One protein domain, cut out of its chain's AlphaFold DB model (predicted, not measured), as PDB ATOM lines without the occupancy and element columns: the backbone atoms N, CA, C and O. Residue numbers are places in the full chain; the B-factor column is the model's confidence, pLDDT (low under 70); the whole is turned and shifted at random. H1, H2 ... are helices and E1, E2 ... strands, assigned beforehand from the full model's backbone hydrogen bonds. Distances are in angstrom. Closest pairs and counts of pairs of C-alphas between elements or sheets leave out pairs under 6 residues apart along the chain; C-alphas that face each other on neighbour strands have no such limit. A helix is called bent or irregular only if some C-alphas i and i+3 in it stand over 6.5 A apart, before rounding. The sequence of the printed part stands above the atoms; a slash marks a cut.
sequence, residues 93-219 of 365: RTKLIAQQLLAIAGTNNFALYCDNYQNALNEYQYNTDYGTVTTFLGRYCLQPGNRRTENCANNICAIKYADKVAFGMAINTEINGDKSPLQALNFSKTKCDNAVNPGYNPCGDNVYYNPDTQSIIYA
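This is residues 93 to 219 of the 365 residues of an uncharacterized protein of uncultured archaeon (UniProt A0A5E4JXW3). A twisted sheet of six antiparallel strands makes the core, with the long helix H1 packed along one face and the short H2 on the opposite face. The hairpin of E2 and E3 lies beyond one end of E4, at one end of the longest axis, and the short H3 and H4 only graze the sheet. The printed part has 127 residues, with four named helices and eight named strands in the order H1 E1 H2 E2 E3 E4 E5 H3 H4 E6 E7 E8; the large sheet runs E1 E4 E5 E8 E7 E6, and the class is mixed, helices and strands. The whole is compact, with a radius of gyration of the C-alphas of 13.9 A and spans of 44 by 31 by 26 A.

H1, residues 93 to 105, begins at C-alpha 93 (181.732, 77.315, 86.764) and is 18.8 A long. E1 is residues 110 to 115, 16.7 A, and H2 residues 117 to 120. E2, residues 140 to 143, and E3, residues 147 to 150, come next. E4, residues 153 to 161, is 23.5 A long, and E5, residues 164 to 171, is 23.7 A. H3 is residues 181 to 184; H4, residues 189 to 192, is irregular, with C-alphas 189 and 192 7.5 A apart. E6, residues 201 to 204, E7, residues 207 to 210, and E8, residues 215 to 218, follow; E8 ends at C-alpha 218 (192.792, 75.150, 97.864).

H1 is on the large sheet at a height of 7.5 A, over E4 and E5, along the strands at 15 degrees to E4 on the local plane; the closest C-alphas of H1 and E5 are those of Ile 97 and Gly 168, 6.1 A. H2 is over none of the strands, but only just, with 2 C-alphas falling on each of E1 and E4. N 113 and O 158 of E1 and E4 are 2.9 A apart, N 159 and O 166 of the hairpin E4 and E5 2.8 A, and N 169 and O 216 of E5 and E8 3.0 A. E6, E7 and E8 form a meander, each strand the antiparallel neighbour of the one before, with N 203 and O 207 2.8 A apart and N 208 and O 217 2.8 A. In the hairpin E2 and E3, N 143 and O 147 are 2.8 A apart; E3 runs on into E4 across a break of 2 residues, at 36 degrees. H3 and H4 touch only at the corner, with the closest C-alphas, of Leu 182 and Lys 189, 5.6 A apart. Every O i to N i+4 pair of H1 is within hydrogen-bond range; H2, H3 and H4 are too short for such a pair.

The C-alphas of Asn 109 and Gly 145, the two farthest apart, are 44.9 A apart. The printed part has no cut. The link from H2 to E2, 19 residues, is long. The mean pLDDT of the printed part is 93.2, and no printed residue is under 70.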
ATOM      1  N   ARG A  93     180.490  77.929  86.277       97.94
ATOM      2  CA  ARG A  93     181.732  77.315  86.764       97.94
ATOM      3  C   ARG A  93     181.782  77.320  88.292       97.94
ATOM      4  O   ARG A  93     182.297  76.368  88.876       97.94
ATOM      5  N   THR A  94     181.170  78.317  88.933       98.06
ATOM      6  CA  THR A  94     180.918  78.332  90.382       98.06
ATOM      7  C   THR A  94     180.167  77.078  90.852       98.06
ATOM      8  O   THR A  94     180.595  76.450  91.821       98.06
ATOM      9  N   LYS A  95     179.125  76.627  90.134       98.19
ATOM     10  CA  LYS A  95     178.411  75.375  90.448       98.19
ATOM     11  C   LYS A  95     179.337  74.156  90.418       98.19
ATOM     12  O   LYS A  95     179.287  73.324  91.319       98.19
ATOM     13  N   LEU A  96     180.199  74.050  89.405       98.25
ATOM     14  CA  LEU A  96     181.135  72.926  89.282       98.25
ATOM     15  C   LEU A  96     182.130  72.891  90.452       98.25
ATOM     16  O   LEU A  96     182.474  71.824  90.960       98.25
ATOM     17  N   ILE A  97     182.570  74.063  90.915       98.62
ATOM     18  CA  ILE A  97     183.426  74.188  92.102       98.62
ATOM     19  C   ILE A  97     182.660  73.790  93.361       98.62
ATOM     20  O   ILE A  97     183.183  73.015  94.156       98.62
ATOM     21  N   ALA A  98     181.429  74.274  93.535       98.62
ATOM     22  CA  ALA A  98     180.564  73.889  94.646       98.62
ATOM     23  C   ALA A  98     180.417  72.362  94.744       98.62
ATOM     24  O   ALA A  98     180.660  71.793  95.805       98.62
ATOM     25  N   GLN A  99     180.121  71.689  93.631       98.50
ATOM     26  CA  GLN A  99     180.015  70.227  93.567       98.50
ATOM     27  C   GLN A  99     181.330  69.530  93.946       98.50
ATOM     28  O   GLN A  99     181.327  68.570  94.714       98.50
ATOM     29  N   GLN A 100     182.472  70.045  93.480       98.69
ATOM     30  CA  GLN A 100     183.778  69.504  93.855       98.69
ATOM     31  C   GLN A 100     184.096  69.694  95.347       98.69
ATOM     32  O   GLN A 100     184.682  68.808  95.970       98.69
ATOM     33  N   LEU A 101     183.703  70.827  95.937       98.69
ATOM     34  CA  LEU A 101     183.852  71.086  97.369       98.69
ATOM     35  C   LEU A 101     182.938  70.182  98.210       98.69
ATOM     36  O   LEU A 101     183.377  69.676  99.241       98.69
ATOM     37  N   LEU A 102     181.712  69.909  97.757       98.56
ATOM     38  CA  LEU A 102     180.834  68.918  98.390       98.56
ATOM     39  C   LEU A 102     181.465  67.516  98.365       98.56
ATOM     40  O   LEU A 102     181.449  66.830  99.385       98.56
ATOM     41  N   ALA A 103     182.120  67.133  97.265       98.44
ATOM     42  CA  ALA A 103     182.815  65.846  97.168       98.44
ATOM     43  C   ALA A 103     183.993  65.749  98.156       98.44
ATOM     44  O   ALA A 103     184.270  64.681  98.696       98.44
ATOM     45  N   ILE A 104     184.668  66.872  98.438       98.44
ATOM     46  CA  ILE A 104     185.696  66.962  99.488       98.44
ATOM     47  C   ILE A 104     185.094  66.741 100.881       98.44
ATOM     48  O   ILE A 104     185.701  66.053 101.704       98.44
ATOM     49  N   ALA A 105     183.915  67.303 101.158       98.00
ATOM     50  CA  ALA A 105     183.226  67.065 102.423       98.00
ATOM     51  C   ALA A 105     182.768  65.605 102.568       98.00
ATOM     52  O   ALA A 105     182.779  65.073 103.683       98.00
ATOM     53  N   GLY A 106     182.404  64.946 101.464       96.44
ATOM     54  CA  GLY A 106     181.949  63.560 101.449       96.44
ATOM     55  C   GLY A 106     180.721  63.366 102.342       96.44
ATOM     56  O   GLY A 106     179.720  64.068 102.223       96.44
ATOM     57  N   THR A 107     180.790  62.424 103.285       95.62
ATOM     58  CA  THR A 107     179.673  62.127 104.200       95.62
ATOM     59  C   THR A 107     179.616  63.019 105.443       95.62
ATOM     60  O   THR A 107     178.674  62.890 106.226       95.62
ATOM     61  N   ASN A 108     180.594  63.912 105.641       96.69
ATOM     62  CA  ASN A 108     180.668  64.764 106.826       96.69
ATOM     63  C   ASN A 108     179.520  65.783 106.886       96.69
ATOM     64  O   ASN A 108     178.887  66.109 105.882       96.69
ATOM     65  N   ASN A 109     179.308  66.347 108.076       96.31
ATOM     66  CA  ASN A 109     178.567  67.597 108.209       96.31
ATOM     67  C   ASN A 109     179.373  68.730 107.571       96.31
ATOM     68  O   ASN A 109     180.602  68.781 107.716       96.31
ATOM     69  N   PHE A 110     178.688  69.640 106.885       96.75
ATOM     70  CA  PHE A 110     179.337  70.715 106.150       96.75
ATOM     71  C   PHE A 110     178.491  71.983 106.079       96.75
ATOM     72  O   PHE A 110     177.271  71.944 106.211       96.75
ATOM     73  N   ALA A 111     179.164  73.097 105.802       96.31
ATOM     74  CA  ALA A 111     178.561  74.356 105.387       96.31
ATOM     75  C   ALA A 111     179.350  74.905 104.195       96.31
ATOM     76  O   ALA A 111     180.537  75.212 104.331       96.31
ATOM     77  N   LEU A 112     178.700  74.989 103.041       97.50
ATOM     78  CA  LEU A 112     179.213  75.524 101.786       97.50
ATOM     79  C   LEU A 112     178.549  76.873 101.523       97.50
ATOM     80  O   LEU A 112     177.328  76.959 101.532       97.50
ATOM     81  N   TYR A 113     179.341  77.894 101.212       96.88
ATOM     82  CA  TYR A 113     178.843  79.214 100.845       96.88
ATOM     83  C   TYR A 113     179.593  79.751  99.625       96.88
ATOM     84  O   TYR A 113     180.822  79.801  99.626       96.88
ATOM     85  N   CYS A 114     178.846  80.145  98.595       97.69
ATOM     86  CA  CYS A 114     179.337  80.707  97.342       97.69
ATOM     87  C   CYS A 114     178.748  82.103  97.120       97.69
ATOM     88  O   CYS A 114     177.529  82.263  97.010       97.69
ATOM     89  N   ASP A 115     179.613  83.108  97.020       95.88
ATOM     90  CA  ASP A 115     179.251  84.504  96.751       95.88
ATOM     91  C   ASP A 115     180.474  85.237  96.165       95.88
ATOM     92  O   ASP A 115     181.514  84.628  95.897       95.88
ATOM     93  N   ASN A 116     180.390  86.548  95.961       93.69
ATOM     94  CA  ASN A 116     181.570  87.342  95.643       93.69
ATOM     95  C   ASN A 116     182.609  87.266  96.780       93.69
ATOM     96  O   ASN A 116     182.297  86.954  97.934       93.69
ATOM     97  N   TYR A 117     183.865  87.577  96.462       93.44
ATOM     98  CA  TYR A 117     184.960  87.418  97.419       93.44
ATOM     99  C   TYR A 117     184.805  88.288  98.675       93.44
ATOM    100  O   TYR A 117     185.257  87.870  99.737       93.44
ATOM    101  N   GLN A 118     184.164  89.464  98.578       92.38
ATOM    102  CA  GLN A 118     183.942  90.339  99.736       92.38
ATOM    103  C   GLN A 118     183.033  89.694 100.785       92.38
ATOM    104  O   GLN A 118     183.118  90.018 101.966       92.38
ATOM    105  N   ASN A 119     182.165  88.795 100.334       92.69
ATOM    106  CA  ASN A 119     181.146  88.153 101.144       92.69
ATOM    107  C   ASN A 119     181.571  86.748 101.585       92.69
ATOM    108  O   ASN A 119     181.215  86.308 102.675       92.69
ATOM    109  N   ALA A 120     182.308  86.033 100.730       93.50
ATOM    110  CA  ALA A 120     182.707  84.650 100.968       93.50
ATOM    111  C   ALA A 120     183.998  84.513 101.794       93.50
ATOM    112  O   ALA A 120     184.168  83.519 102.500       93.50
ATOM    113  N   LEU A 121     184.919  85.482 101.710       91.69
ATOM    114  CA  LEU A 121     186.202  85.426 102.412       91.69
ATOM    115  C   LEU A 121     186.167  86.233 103.712       91.69
ATOM    116  O   LEU A 121     185.828  87.413 103.712       91.69
ATOM    117  N   ASN A 122     186.630  85.621 104.805       90.12
ATOM    118  CA  ASN A 122     186.794  86.312 106.090       90.12
ATOM    119  C   ASN A 122     187.885  87.393 106.037       90.12
ATOM    120  O   ASN A 122     187.778  88.415 106.708       90.12
ATOM    121  N   GLU A 123     188.944  87.152 105.262       91.00
ATOM    122  CA  GLU A 123     190.075  88.060 105.116       91.00
ATOM    123  C   GLU A 123     190.575  88.039 103.669       91.00
ATOM    124  O   GLU A 123     190.911  86.996 103.112       91.00
ATOM    125  N   TYR A 124     190.614  89.216 103.052       92.44
ATOM    126  CA  TYR A 124     191.095  89.408 101.681       92.44
ATOM    127  C   TYR A 124     191.869  90.726 101.514       92.44
ATOM    128  O   TYR A 124     192.248  91.100 100.404       92.44
ATOM    129  N   GLN A 125     192.099  91.449 102.614       93.75
ATOM    130  CA  GLN A 125     192.812  92.727 102.660       93.75
ATOM    131  C   GLN A 125     194.241  92.553 103.195       93.75
ATOM    132  O   GLN A 125     194.694  93.327 104.032       93.75
ATOM    133  N   TYR A 126     194.953  91.536 102.707       94.38
ATOM    134  CA  TYR A 126     196.354  91.289 103.049       94.38
ATOM    135  C   TYR A 126     197.272  91.443 101.834       94.38
ATOM    136  O   TYR A 126     196.834  91.478 100.676       94.38
ATOM    137  N   ASN A 127     198.565  91.569 102.125       96.38
ATOM    138  CA  ASN A 127     199.620  91.636 101.125       96.38
ATOM    139  C   ASN A 127     200.322  90.286 100.999       96.38
ATOM    140  O   ASN A 127     200.509  89.567 101.976       96.38
ATOM    141  N   THR A 128     200.733  89.997  99.777       96.00
ATOM    142  CA  THR A 128     201.608  88.888  99.394       96.00
ATOM    143  C   THR A 128     202.908  89.469  98.847       96.00
ATOM    144  O   THR A 128     202.987  90.677  98.594       96.00
ATOM    145  N   ASP A 129     203.892  88.621  98.565       96.44
ATOM    146  CA  ASP A 129     205.133  89.025  97.893       96.44
ATOM    147  C   ASP A 129     204.878  89.588  96.478       96.44
ATOM    148  O   ASP A 129     205.734  90.246  95.888       96.44
ATOM    149  N   TYR A 130     203.673  89.370  95.939       94.44
ATOM    150  CA  TYR A 130     203.240  89.812  94.616       94.44
ATOM    151  C   TYR A 130     202.311  91.039  94.648       94.44
ATOM    152  O   TYR A 130     201.968  91.572  93.592       94.44
ATOM    153  N   GLY A 131     201.897  91.500  95.835       93.75
ATOM    154  CA  GLY A 131     201.009  92.651  96.024       93.75
ATOM    155  C   GLY A 131     199.742  92.341  96.828       93.75
ATOM    156  O   GLY A 131     199.621  91.298  97.473       93.75
ATOM    157  N   THR A 132     198.787  93.272  96.815       93.25
ATOM    158  CA  THR A 132     197.538  93.154  97.585       93.25
ATOM    159  C   THR A 132     196.551  92.198  96.918       93.25
ATOM    160  O   THR A 132     196.247  92.341  95.733       93.25
ATOM    161  N   VAL A 133     195.978  91.279  97.695       92.62
ATOM    162  CA  VAL A 133     195.082  90.198  97.231       92.62
ATOM    163  C   VAL A 133     193.894  90.683  96.401       92.62
ATOM    164  O   VAL A 133     193.572  90.100  95.365       92.62
ATOM    165  N   THR A 134     193.285  91.804  96.791       91.56
ATOM    166  CA  THR A 134     192.174  92.435  96.054       91.56
ATOM    167  C   THR A 134     192.521  92.803  94.615       91.56
ATOM    168  O   THR A 134     191.626  92.946  93.790       91.56
ATOM    169  N   THR A 135     193.805  92.938  94.282       89.00
ATOM    170  CA  THR A 135     194.255  93.191  92.912       89.00
ATOM    171  C   THR A 135     194.088  91.957  92.024       89.00
ATOM    172  O   THR A 135     193.804  92.112  90.838       89.00
ATOM    173  N   PHE A 136     194.237  90.751  92.580       89.94
ATOM    174  CA  PHE A 136     194.099  89.476  91.867       89.94
ATOM    175  C   PHE A 136     192.642  89.007  91.811       89.94
ATOM    176  O   PHE A 136     192.208  88.472  90.798       89.94
ATOM    177  N   LEU A 137     191.862  89.284  92.860       89.12
ATOM    178  CA  LEU A 137     190.419  88.993  92.922       89.12
ATOM    179  C   LEU A 137     189.545  90.109  92.322       89.12
ATOM    180  O   LEU A 137     188.323  90.003  92.271       89.12
ATOM    181  N   GLY A 138     190.173  91.218  91.935       79.75
ATOM    182  CA  GLY A 138     189.509  92.486  91.677       79.75
ATOM    183  C   GLY A 138     188.596  92.512  90.455       79.75
ATOM    184  O   GLY A 138     188.473  91.571  89.675       79.75
ATOM    185  N   ARG A 139     187.963  93.673  90.266       73.38
ATOM    186  CA  ARG A 139     186.909  93.879  89.265       73.38
ATOM    187  C   ARG A 139     187.395  93.874  87.812       73.38
ATOM    188  O   ARG A 139     186.552  93.778  86.936       73.38
ATOM    189  N   TYR A 140     188.686  94.009  87.514       82.00
ATOM    190  CA  TYR A 140     189.136  94.204  86.130       82.00
ATOM    191  C   TYR A 140     190.316  93.312  85.756       82.00
ATOM    192  O   TYR A 140     191.435  93.531  86.220       82.00
ATOM    193  N   CYS A 141     190.069  92.388  84.830       84.25
ATOM    194  CA  CYS A 141     191.095  91.652  84.096       84.25
ATOM    195  C   CYS A 141     191.012  91.941  82.595       84.25
ATOM    196  O   CYS A 141     190.000  92.441  82.093       84.25
ATOM    197  N   LEU A 142     192.101  91.643  81.885       83.31
ATOM    198  CA  LEU A 142     192.142  91.683  80.430       83.31
ATOM    199  C   LEU A 142     191.765  90.310  79.873       83.31
ATOM    200  O   LEU A 142     192.380  89.307  80.223       83.31
ATOM    201  N   GLN A 143     190.780  90.302  78.986       81.94
ATOM    202  CA  GLN A 143     190.446  89.180  78.117       81.94
ATOM    203  C   GLN A 143     191.234  89.249  76.805       81.94
ATOM    204  O   GLN A 143     191.762  90.319  76.461       81.94
ATOM    205  N   PRO A 144     191.244  88.158  76.010       77.75
ATOM    206  CA  PRO A 144     191.696  88.202  74.624       77.75
ATOM    207  C   PRO A 144     191.137  89.421  73.871       77.75
ATOM    208  O   PRO A 144     189.949  89.739  73.951       77.75
ATOM    209  N   GLY A 145     192.009  90.135  73.152       76.94
ATOM    210  CA  GLY A 145     191.648  91.377  72.455       76.94
ATOM    211  C   GLY A 145     191.667  92.641  73.325       76.94
ATOM    212  O   GLY A 145     191.067  93.643  72.943       76.94
ATOM    213  N   ASN A 146     192.349  92.614  74.477       77.94
ATOM    214  CA  ASN A 146     192.519  93.751  75.395       77.94
ATOM    215  C   ASN A 146     191.204  94.328  75.942       77.94
ATOM    216  O   ASN A 146     191.137  95.498  76.335       77.94
ATOM    217  N   ARG A 147     190.143  93.516  75.997       79.12
ATOM    218  CA  ARG A 147     188.879  93.933  76.600       79.12
ATOM    219  C   ARG A 147     188.900  93.738  78.101       79.12
ATOM    220  O   ARG A 147     189.310  92.697  78.598       79.12
ATOM    221  N   ARG A 148     188.418  94.750  78.818       77.69
ATOM    222  CA  ARG A 148     188.210  94.666  80.262       77.69
ATOM    223  C   ARG A 148     186.906  93.932  80.533       77.69
ATOM    224  O   ARG A 148     185.860  94.391  80.077       77.69
ATOM    225  N   THR A 149     186.974  92.839  81.278       74.50
ATOM    226  CA  THR A 149     185.787  92.208  81.862       74.50
ATOM    227  C   THR A 149     185.634  92.576  83.312       74.50
ATOM    228  O   THR A 149     186.605  92.919  83.989       74.50
ATOM    229  N   GLU A 150     184.390  92.495  83.767       71.75
ATOM    230  CA  GLU A 150     184.089  92.551  85.181       71.75
ATOM    231  C   GLU A 150     184.499  91.221  85.831       71.75
ATOM    232  O   GLU A 150     184.129  90.152  85.357       71.75
ATOM    233  N   ASN A 151     185.274  91.333  86.907       82.94
ATOM    234  CA  ASN A 151     185.774  90.289  87.801       82.94
ATOM    235  C   ASN A 151     186.879  89.385  87.208       82.94
ATOM    236  O   ASN A 151     186.682  88.663  86.234       82.94
ATOM    237  N   CYS A 152     188.077  89.418  87.806       89.00
ATOM    238  CA  CYS A 152     189.201  88.525  87.475       89.00
ATOM    239  C   CYS A 152     188.927  87.072  87.868       89.00
ATOM    240  O   CYS A 152     189.311  86.144  87.159       89.00
ATOM    241  N   ALA A 153     188.245  86.901  88.993       92.06
ATOM    242  CA  ALA A 153     187.724  85.639  89.475       92.06
ATOM    243  C   ALA A 153     186.199  85.731  89.513       92.06
ATOM    244  O   ALA A 153     185.648  86.802  89.764       92.06
ATOM    245  N   ASN A 154     185.523  84.616  89.267       94.31
ATOM    246  CA  ASN A 154     184.090  84.511  89.508       94.31
ATOM    247  C   ASN A 154     183.817  84.469  91.020       94.31
ATOM    248  O   ASN A 154     184.674  84.812  91.841       94.31
ATOM    249  N   ASN A 155     182.618  84.042  91.399       95.75
ATOM    250  CA  ASN A 155     182.298  83.837  92.800       95.75
ATOM    251  C   ASN A 155     183.238  82.799  93.438       95.75
ATOM    252  O   ASN A 155     183.738  81.873  92.790       95.75
ATOM    253  N   ILE A 156     183.505  83.002  94.726       96.50
ATOM    254  CA  ILE A 156     184.324  82.116  95.543       96.50
ATOM    255  C   ILE A 156     183.379  81.252  96.357       96.50
ATOM    256  O   ILE A 156     182.511  81.767  97.059       96.50
ATOM    257  N   CYS A 157     183.596  79.945  96.297       98.44
ATOM    258  CA  CYS A 157     182.951  78.995  97.183       98.44
ATOM    259  C   CYS A 157     183.911  78.608  98.303       98.44
ATOM    260  O   CYS A 157     185.032  78.183  98.027       98.44
ATOM    261  N   ALA A 158     183.468  78.703  99.551       97.62
ATOM    262  CA  ALA A 158     184.177  78.192 100.716       97.62
ATOM    263  C   ALA A 158     183.333  77.111 101.393       97.62
ATOM    264  O   ALA A 158     182.123  77.269 101.547       97.62
ATOM    265  N   ILE A 159     183.971  76.020 101.811       97.75
ATOM    266  CA  ILE A 159     183.332  74.935 102.550       97.75
ATOM    267  C   ILE A 159     184.056  74.690 103.867       97.75
ATOM    268  O   ILE A 159     185.278  74.532 103.901       97.75
ATOM    269  N   LYS A 160     183.292  74.619 104.955       96.81
ATOM    270  CA  LYS A 160     183.735  74.041 106.224       96.81
ATOM    271  C   LYS A 160     183.188  72.624 106.320       96.81
ATOM    272  O   LYS A 160     181.991  72.429 106.139       96.81
ATOM    273  N   TYR A 161     184.043  71.660 106.632       96.50
ATOM    274  CA  TYR A 161     183.668  70.260 106.826       96.50
ATOM    275  C   TYR A 161     184.573  69.649 107.895       96.50
ATOM    276  O   TYR A 161     185.787  69.867 107.879       96.50
ATOM    277  N   ALA A 162     183.987  68.921 108.848       92.31
ATOM    278  CA  ALA A 162     184.687  68.557 110.086       92.31
ATOM    279  C   ALA A 162     185.408  69.795 110.690       92.31
ATOM    280  O   ALA A 162     184.794  70.858 110.827       92.31
ATOM    281  N   ASP A 163     186.711  69.688 110.970       92.50
ATOM    282  CA  ASP A 163     187.567  70.783 111.455       92.50
ATOM    283  C   ASP A 163     188.436  71.418 110.349       92.50
ATOM    284  O   ASP A 163     189.443  72.071 110.627       92.50
ATOM    285  N   LYS A 164     188.078  71.215 109.076       96.38
ATOM    286  CA  LYS A 164     188.825  71.702 107.910       96.38
ATOM    287  C   LYS A 164     188.030  72.735 107.117       96.38
ATOM    288  O   LYS A 164     186.801  72.797 107.173       96.38
ATOM    289  N   VAL A 165     188.763  73.533 106.343       96.81
ATOM    290  CA  VAL A 165     188.213  74.488 105.378       96.81
ATOM    291  C   VAL A 165     188.894  74.274 104.034       96.81
ATOM    292  O   VAL A 165     190.112  74.121 103.971       96.81
ATOM    293  N   ALA A 166     188.104  74.273 102.969       97.88
ATOM    294  CA  ALA A 166     188.583  74.347 101.598       97.88
ATOM    295  C   ALA A 166     187.836  75.465 100.871       97.88
ATOM    296  O   ALA A 166     186.732  75.843 101.266       97.88
ATOM    297  N   PHE A 167     188.422  76.001  99.811       98.00
ATOM    298  CA  PHE A 167     187.729  76.952  98.952       98.00
ATOM    299  C   PHE A 167     188.175  76.802  97.506       98.00
ATOM    300  O   PHE A 167     189.229  76.236  97.217       98.00
ATOM    301  N   GLY A 168     187.375  77.332  96.593       97.88
ATOM    302  CA  GLY A 168     187.699  77.352  95.180       97.88
ATOM    303  C   GLY A 168     187.052  78.518  94.459       97.88
ATOM    304  O   GLY A 168     186.106  79.134  94.949       97.88
ATOM    305  N   MET A 169     187.591  78.815  93.283       97.19
ATOM    306  CA  MET A 169     187.082  79.854  92.396       97.19
ATOM    307  C   MET A 169     187.446  79.539  90.948       97.19
ATOM    308  O   MET A 169     188.472  78.911  90.672       97.19
ATOM    309  N   ALA A 170     186.614  79.996  90.020       96.44
ATOM    310  CA  ALA A 170     186.942  80.009  88.604       96.44
ATOM    311  C   ALA A 170     187.578  81.354  88.258       96.44
ATOM    312  O   ALA A 170     187.215  82.383  88.828       96.44
ATOM    313  N   ILE A 171     188.525  81.346  87.329       93.94
ATOM    314  CA  ILE A 171     189.218  82.549  86.878       93.94
ATOM    315  C   ILE A 171     188.877  82.875  85.436       93.94
ATOM    316  O   ILE A 171     188.618  82.004  84.608       93.94
ATOM    317  N   ASN A 172     188.834  84.170  85.156       91.69
ATOM    318  CA  ASN A 172     188.571  84.725  83.835       91.69
ATOM    319  C   ASN A 172     189.870  85.089  83.112       91.69
ATOM    320  O   ASN A 172     189.841  85.773  82.099       91.69
ATOM    321  N   THR A 173     191.017  84.664  83.627       88.25
ATOM    322  CA  THR A 173     192.321  84.862  83.002       88.25
ATOM    323  C   THR A 173     193.095  83.565  83.025       88.25
ATOM    324  O   THR A 173     192.848  82.707  83.869       88.25
ATOM    325  N   GLU A 174     194.115  83.472  82.180       89.75
ATOM    326  CA  GLU A 174     195.092  82.396  82.272       89.75
ATOM    327  C   GLU A 174     195.665  82.291  83.693       89.75
ATOM    328  O   GLU A 174     195.976  83.304  84.332       89.75
ATOM    329  N   ILE A 175     195.853  81.059  84.169       92.94
ATOM    330  CA  ILE A 175     196.426  80.777  85.492       92.94
ATOM    331  C   ILE A 175     197.824  81.392  85.665       92.94
ATOM    332  O   ILE A 175     198.182  81.788  86.771       92.94
ATOM    333  N   ASN A 176     198.563  81.577  84.567       93.38
ATOM    334  CA  ASN A 176     199.903  82.176  84.525       93.38
ATOM    335  C   ASN A 176     199.900  83.684  84.196       93.38
ATOM    336  O   ASN A 176     200.964  84.295  84.022       93.38
ATOM    337  N   GLY A 177     198.716  84.290  84.078       90.00
ATOM    338  CA  GLY A 177     198.546  85.702  83.754       90.00
ATOM    339  C   GLY A 177     198.956  86.640  84.894       90.00
ATOM    340  O   GLY A 177     199.193  86.227  86.029       90.00
ATOM    341  N   ASP A 178     198.998  87.942  84.607       87.44
ATOM    342  CA  ASP A 178     199.410  88.987  85.566       87.44
ATOM    343  C   ASP A 178     198.447  89.171  86.748       87.44
ATOM    344  O   ASP A 178     198.755  89.872  87.711       87.44
ATOM    345  N   LYS A 179     197.253  88.577  86.656       88.44
ATOM    346  CA  LYS A 179     196.229  88.557  87.708       88.44
ATOM    347  C   LYS A 179     195.986  87.145  88.240       88.44
ATOM    348  O   LYS A 179     194.877  86.829  88.652       88.44
ATOM    349  N   SER A 180     197.020  86.304  88.220       91.75
ATOM    350  CA  SER A 180     196.930  84.924  88.687       91.75
ATOM    351  C   SER A 180     196.416  84.850  90.132       91.75
ATOM    352  O   SER A 180     196.997  85.480  91.021       91.75
ATOM    353  N   PRO A 181     195.388  84.034  90.423       90.88
ATOM    354  CA  PRO A 181     194.937  83.813  91.794       90.88
ATOM    355  C   PRO A 181     195.976  83.045  92.631       90.88
ATOM    356  O   PRO A 181     195.901  83.058  93.856       90.88
ATOM    357  N   LEU A 182     196.976  82.408  92.006       94.69
ATOM    358  CA  LEU A 182     198.085  81.769  92.722       94.69
ATOM    359  C   LEU A 182     198.909  82.802  93.489       94.69
ATOM    360  O   LEU A 182     199.341  82.542  94.606       94.69
ATOM    361  N   GLN A 183     199.051  84.004  92.934       94.31
ATOM    362  CA  GLN A 183     199.748  85.095  93.605       94.31
ATOM    363  C   GLN A 183     198.973  85.599  94.825       94.31
ATOM    364  O   GLN A 183     199.597  85.948  95.820       94.31
ATOM    365  N   ALA A 184     197.634  85.545  94.806       91.94
ATOM    366  CA  ALA A 184     196.819  85.816  95.993       91.94
ATOM    367  C   ALA A 184     197.066  84.801  97.121       91.94
ATOM    368  O   ALA A 184     196.968  85.154  98.289       91.94
ATOM    369  N   LEU A 185     197.438  83.567  96.775       92.75
ATOM    370  CA  LEU A 185     197.841  82.515  97.714       92.75
ATOM    371  C   LEU A 185     199.334  82.573  98.095       92.75
ATOM    372  O   LEU A 185     199.851  81.641  98.704       92.75
ATOM    373  N   ASN A 186     200.034  83.650  97.723       95.44
ATOM    374  CA  ASN A 186     201.481  83.811  97.854       95.44
ATOM    375  C   ASN A 186     202.307  82.718  97.148       95.44
ATOM    376  O   ASN A 186     203.349  82.281  97.636       95.44
ATOM    377  N   PHE A 187     201.854  82.277  95.974       96.19
ATOM    378  CA  PHE A 187     202.566  81.328  95.127       96.19
ATOM    379  C   PHE A 187     202.999  81.939  93.790       96.19
ATOM    380  O   PHE A 187     202.364  82.854  93.263       96.19
ATOM    381  N   SER A 188     204.050  81.365  93.192       95.81
ATOM    382  CA  SER A 188     204.427  81.679  91.810       95.81
ATOM    383  C   SER A 188     203.268  81.393  90.859       95.81
ATOM    384  O   SER A 188     202.610  80.355  90.966       95.81
ATOM    385  N   LYS A 189     203.077  82.266  89.865       95.44
ATOM    386  CA  LYS A 189     202.064  82.079  88.823       95.44
ATOM    387  C   LYS A 189     202.265  80.792  88.017       95.44
ATOM    388  O   LYS A 189     201.286  80.231  87.577       95.44
ATOM    389  N   THR A 190     203.494  80.281  87.921       96.31
ATOM    390  CA  THR A 190     203.846  79.034  87.211       96.31
ATOM    391  C   THR A 190     203.640  77.758  88.034       96.31
ATOM    392  O   THR A 190     204.011  76.667  87.605       96.31
ATOM    393  N   LYS A 191     203.098  77.857  89.258       96.50
ATOM    394  CA  LYS A 191     202.973  76.707  90.173       96.50
ATOM    395  C   LYS A 191     202.178  75.544  89.569       96.50
ATOM    396  O   LYS A 191     202.428  74.400  89.925       96.50
ATOM    397  N   CYS A 192     201.237  75.840  88.677       96.62
ATOM    398  CA  CYS A 192     200.340  74.863  88.068       96.62
ATOM    399  C   CYS A 192     200.692  74.513  86.609       96.62
ATOM    400  O   CYS A 192     199.842  73.970  85.908       96.62
ATOM    401  N   ASP A 193     201.916  74.785  86.139       95.44
ATOM    402  CA  ASP A 193     202.336  74.496  84.751       95.44
ATOM    403  C   ASP A 193     202.277  73.002  84.389       95.44
ATOM    404  O   ASP A 193     202.191  72.637  83.219       95.44
ATOM    405  N   ASN A 194     202.326  72.126  85.392       92.44
ATOM    406  CA  ASN A 194     202.251  70.675  85.236       92.44
ATOM    407  C   ASN A 194     200.811  70.131  85.171       92.44
ATOM    408  O   ASN A 194     200.637  68.922  85.025       92.44
ATOM    409  N   ALA A 195     199.792  70.976  85.337       93.19
ATOM    410  CA  ALA A 195     198.402  70.543  85.296       93.19
ATOM    411  C   ALA A 195     197.983  70.177  83.865       93.19
ATOM    412  O   ALA A 195     198.213  70.932  82.922       93.19
ATOM    413  N   VAL A 196     197.332  69.024  83.708       93.00
ATOM    414  CA  VAL A 196     196.922  68.473  82.410       93.00
ATOM    415  C   VAL A 196     195.439  68.122  82.412       93.00
ATOM    416  O   VAL A 196     194.881  67.767  83.440       93.00
ATOM    417  N   ASN A 197     194.771  68.176  81.267       90.62
ATOM    418  CA  ASN A 197     193.368  67.760  81.212       90.62
ATOM    419  C   ASN A 197     193.221  66.228  81.327       90.62
ATOM    420  O   ASN A 197     194.092  65.505  80.831       90.62
ATOM    421  N   PRO A 198     192.108  65.716  81.894       92.25
ATOM    422  CA  PRO A 198     190.962  66.454  82.443       92.25
ATOM    423  C   PRO A 198     190.980  66.607  83.976       92.25
ATOM    424  O   PRO A 198     191.575  65.804  84.694       92.25
ATOM    425  N   GLY A 199     190.214  67.577  84.485       93.81
ATOM    426  CA  GLY A 199     189.873  67.676  85.910       93.81
ATOM    427  C   GLY A 199     190.914  68.378  86.788       93.81
ATOM    428  O   GLY A 199     191.805  69.073  86.309       93.81
ATOM    429  N   TYR A 200     190.765  68.246  88.110       97.25
ATOM    430  CA  TYR A 200     191.617  68.924  89.090       97.25
ATOM    431  C   TYR A 200     192.931  68.178  89.334       97.25
ATOM    432  O   TYR A 200     192.959  67.109  89.943       97.25
ATOM    433  N   ASN A 201     194.035  68.802  88.931       96.25
ATOM    434  CA  ASN A 201     195.387  68.274  89.080       96.25
ATOM    435  C   ASN A 201     196.097  68.928  90.261       96.25
ATOM    436  O   ASN A 201     195.951  70.138  90.447       96.25
ATOM    437  N   PRO A 202     196.901  68.181  91.033       96.31
ATOM    438  CA  PRO A 202     197.685  68.761  92.111       96.31
ATOM    439  C   PRO A 202     198.822  69.642  91.564       96.31
ATOM    440  O   PRO A 202     199.651  69.189  90.775       96.31
ATOM    441  N   CYS A 203     198.910  70.874  92.066       96.19
ATOM    442  CA  CYS A 203     200.032  71.795  91.844       96.19
ATOM    443  C   CYS A 203     201.015  71.839  93.037       96.19
ATOM    444  O   CYS A 203     201.937  72.653  93.066       96.19
ATOM    445  N   GLY A 204     200.794  71.009  94.065       94.00
ATOM    446  CA  GLY A 204     201.519  71.059  95.340       94.00
ATOM    447  C   GLY A 204     200.925  72.060  96.340       94.00
ATOM    448  O   GLY A 204     200.079  72.884  95.997       94.00
ATOM    449  N   ASP A 205     201.346  71.960  97.605       95.00
ATOM    450  CA  ASP A 205     200.871  72.785  98.732       95.00
ATOM    451  C   ASP A 205     199.341  72.890  98.835       95.00
ATOM    452  O   ASP A 205     198.785  73.945  99.133       95.00
ATOM    453  N   ASN A 206     198.659  71.765  98.598       96.38
ATOM    454  CA  ASN A 206     197.199  71.640  98.649       96.38
ATOM    455  C   ASN A 206     196.436  72.470  97.599       96.38
ATOM    456  O   ASN A 206     195.224  72.656  97.730       96.38
ATOM    457  N   VAL A 207     197.126  72.973  96.572       97.56
ATOM    458  CA  VAL A 207     196.518  73.671  95.438       97.56
ATOM    459  C   VAL A 207     196.222  72.677  94.326       97.56
ATOM    460  O   VAL A 207     197.073  71.867  93.953       97.56
ATOM    461  N   TYR A 208     195.023  72.787  93.770       97.88
ATOM    462  CA  TYR A 208     194.550  72.014  92.637       97.88
ATOM    463  C   TYR A 208     194.073  72.947  91.534       97.88
ATOM    464  O   TYR A 208     193.411  73.944  91.819       97.88
ATOM    465  N   TYR A 209     194.363  72.606  90.282       98.00
ATOM    466  CA  TYR A 209     193.938  73.382  89.120       98.00
ATOM    467  C   TYR A 209     193.279  72.490  88.070       98.00
ATOM    468  O   TYR A 209     193.779  71.405  87.765       98.00
ATOM    469  N   ASN A 210     192.156  72.961  87.532       97.75
ATOM    470  CA  ASN A 210     191.464  72.354  86.406       97.75
ATOM    471  C   ASN A 210     191.599  73.257  85.168       97.75
ATOM    472  O   ASN A 210     190.962  74.319  85.134       97.75
ATOM    473  N   PRO A 211     192.410  72.872  84.160       96.25
ATOM    474  CA  PRO A 211     192.592  73.689  82.967       96.25
ATOM    475  C   PRO A 211     191.350  73.742  82.063       96.25
ATOM    476  O   PRO A 211     191.150  74.764  81.409       96.25
ATOM    477  N   ASP A 212     190.485  72.719  82.072       95.50
ATOM    478  CA  ASP A 212     189.253  72.694  81.263       95.50
ATOM    479  C   ASP A 212     188.292  73.816  81.670       95.50
ATOM    480  O   ASP A 212     187.697  74.473  80.820       95.50
ATOM    481  N   THR A 213     188.157  74.071  82.973       96.38
ATOM    482  CA  THR A 213     187.247  75.091  83.521       96.38
ATOM    483  C   THR A 213     187.961  76.368  83.953       96.38
ATOM    484  O   THR A 213     187.298  77.316  84.375       96.38
ATOM    485  N   GLN A 214     189.295  76.410  83.863       96.00
ATOM    486  CA  GLN A 214     190.135  77.451  84.461       96.00
ATOM    487  C   GLN A 214     189.697  77.756  85.898       96.00
ATOM    488  O   GLN A 214     189.227  78.849  86.213       96.00
ATOM    489  N   SER A 215     189.795  76.763  86.775       97.44
ATOM    490  CA  SER A 215     189.402  76.907  88.177       97.44
ATOM    491  C   SER A 215     190.433  76.325  89.124       97.44
ATOM    492  O   SER A 215     191.098  75.336  88.816       97.44
ATOM    493  N   ILE A 216     190.561  76.957  90.287       97.81
ATOM    494  CA  ILE A 216     191.473  76.546  91.351       97.81
ATOM    495  C   ILE A 216     190.698  76.096  92.584       97.81
ATOM    496  O   ILE A 216     189.636  76.640  92.896       97.81
ATOM    497  N   ILE A 217     191.263  75.137  93.310       98.31
ATOM    498  CA  ILE A 217     190.818  74.733  94.643       98.31
ATOM    499  C   ILE A 217     192.028  74.709  95.571       98.31
ATOM    500  O   ILE A 217     193.055  74.114  95.252       98.31
ATOM    501  N   TYR A 218     191.888  75.329  96.737       97.56
ATOM    502  CA  TYR A 218     192.792  75.150  97.864       97.56
ATOM    503  C   TYR A 218     192.116  74.240  98.893       97.56
ATOM    504  O   TYR A 218     191.081  74.598  99.459       97.56
ATOM    505  N   ALA A 219     192.684  73.053  99.118       97.56
ATOM    506  CA  ALA A 219     192.081  72.014  99.953       97.56
ATOM    507  C   ALA A 219     193.116  71.298 100.844       97.56
ATOM    508  O   ALA A 219     193.587  70.208 100.509       97.56
TER     509      ALA A 219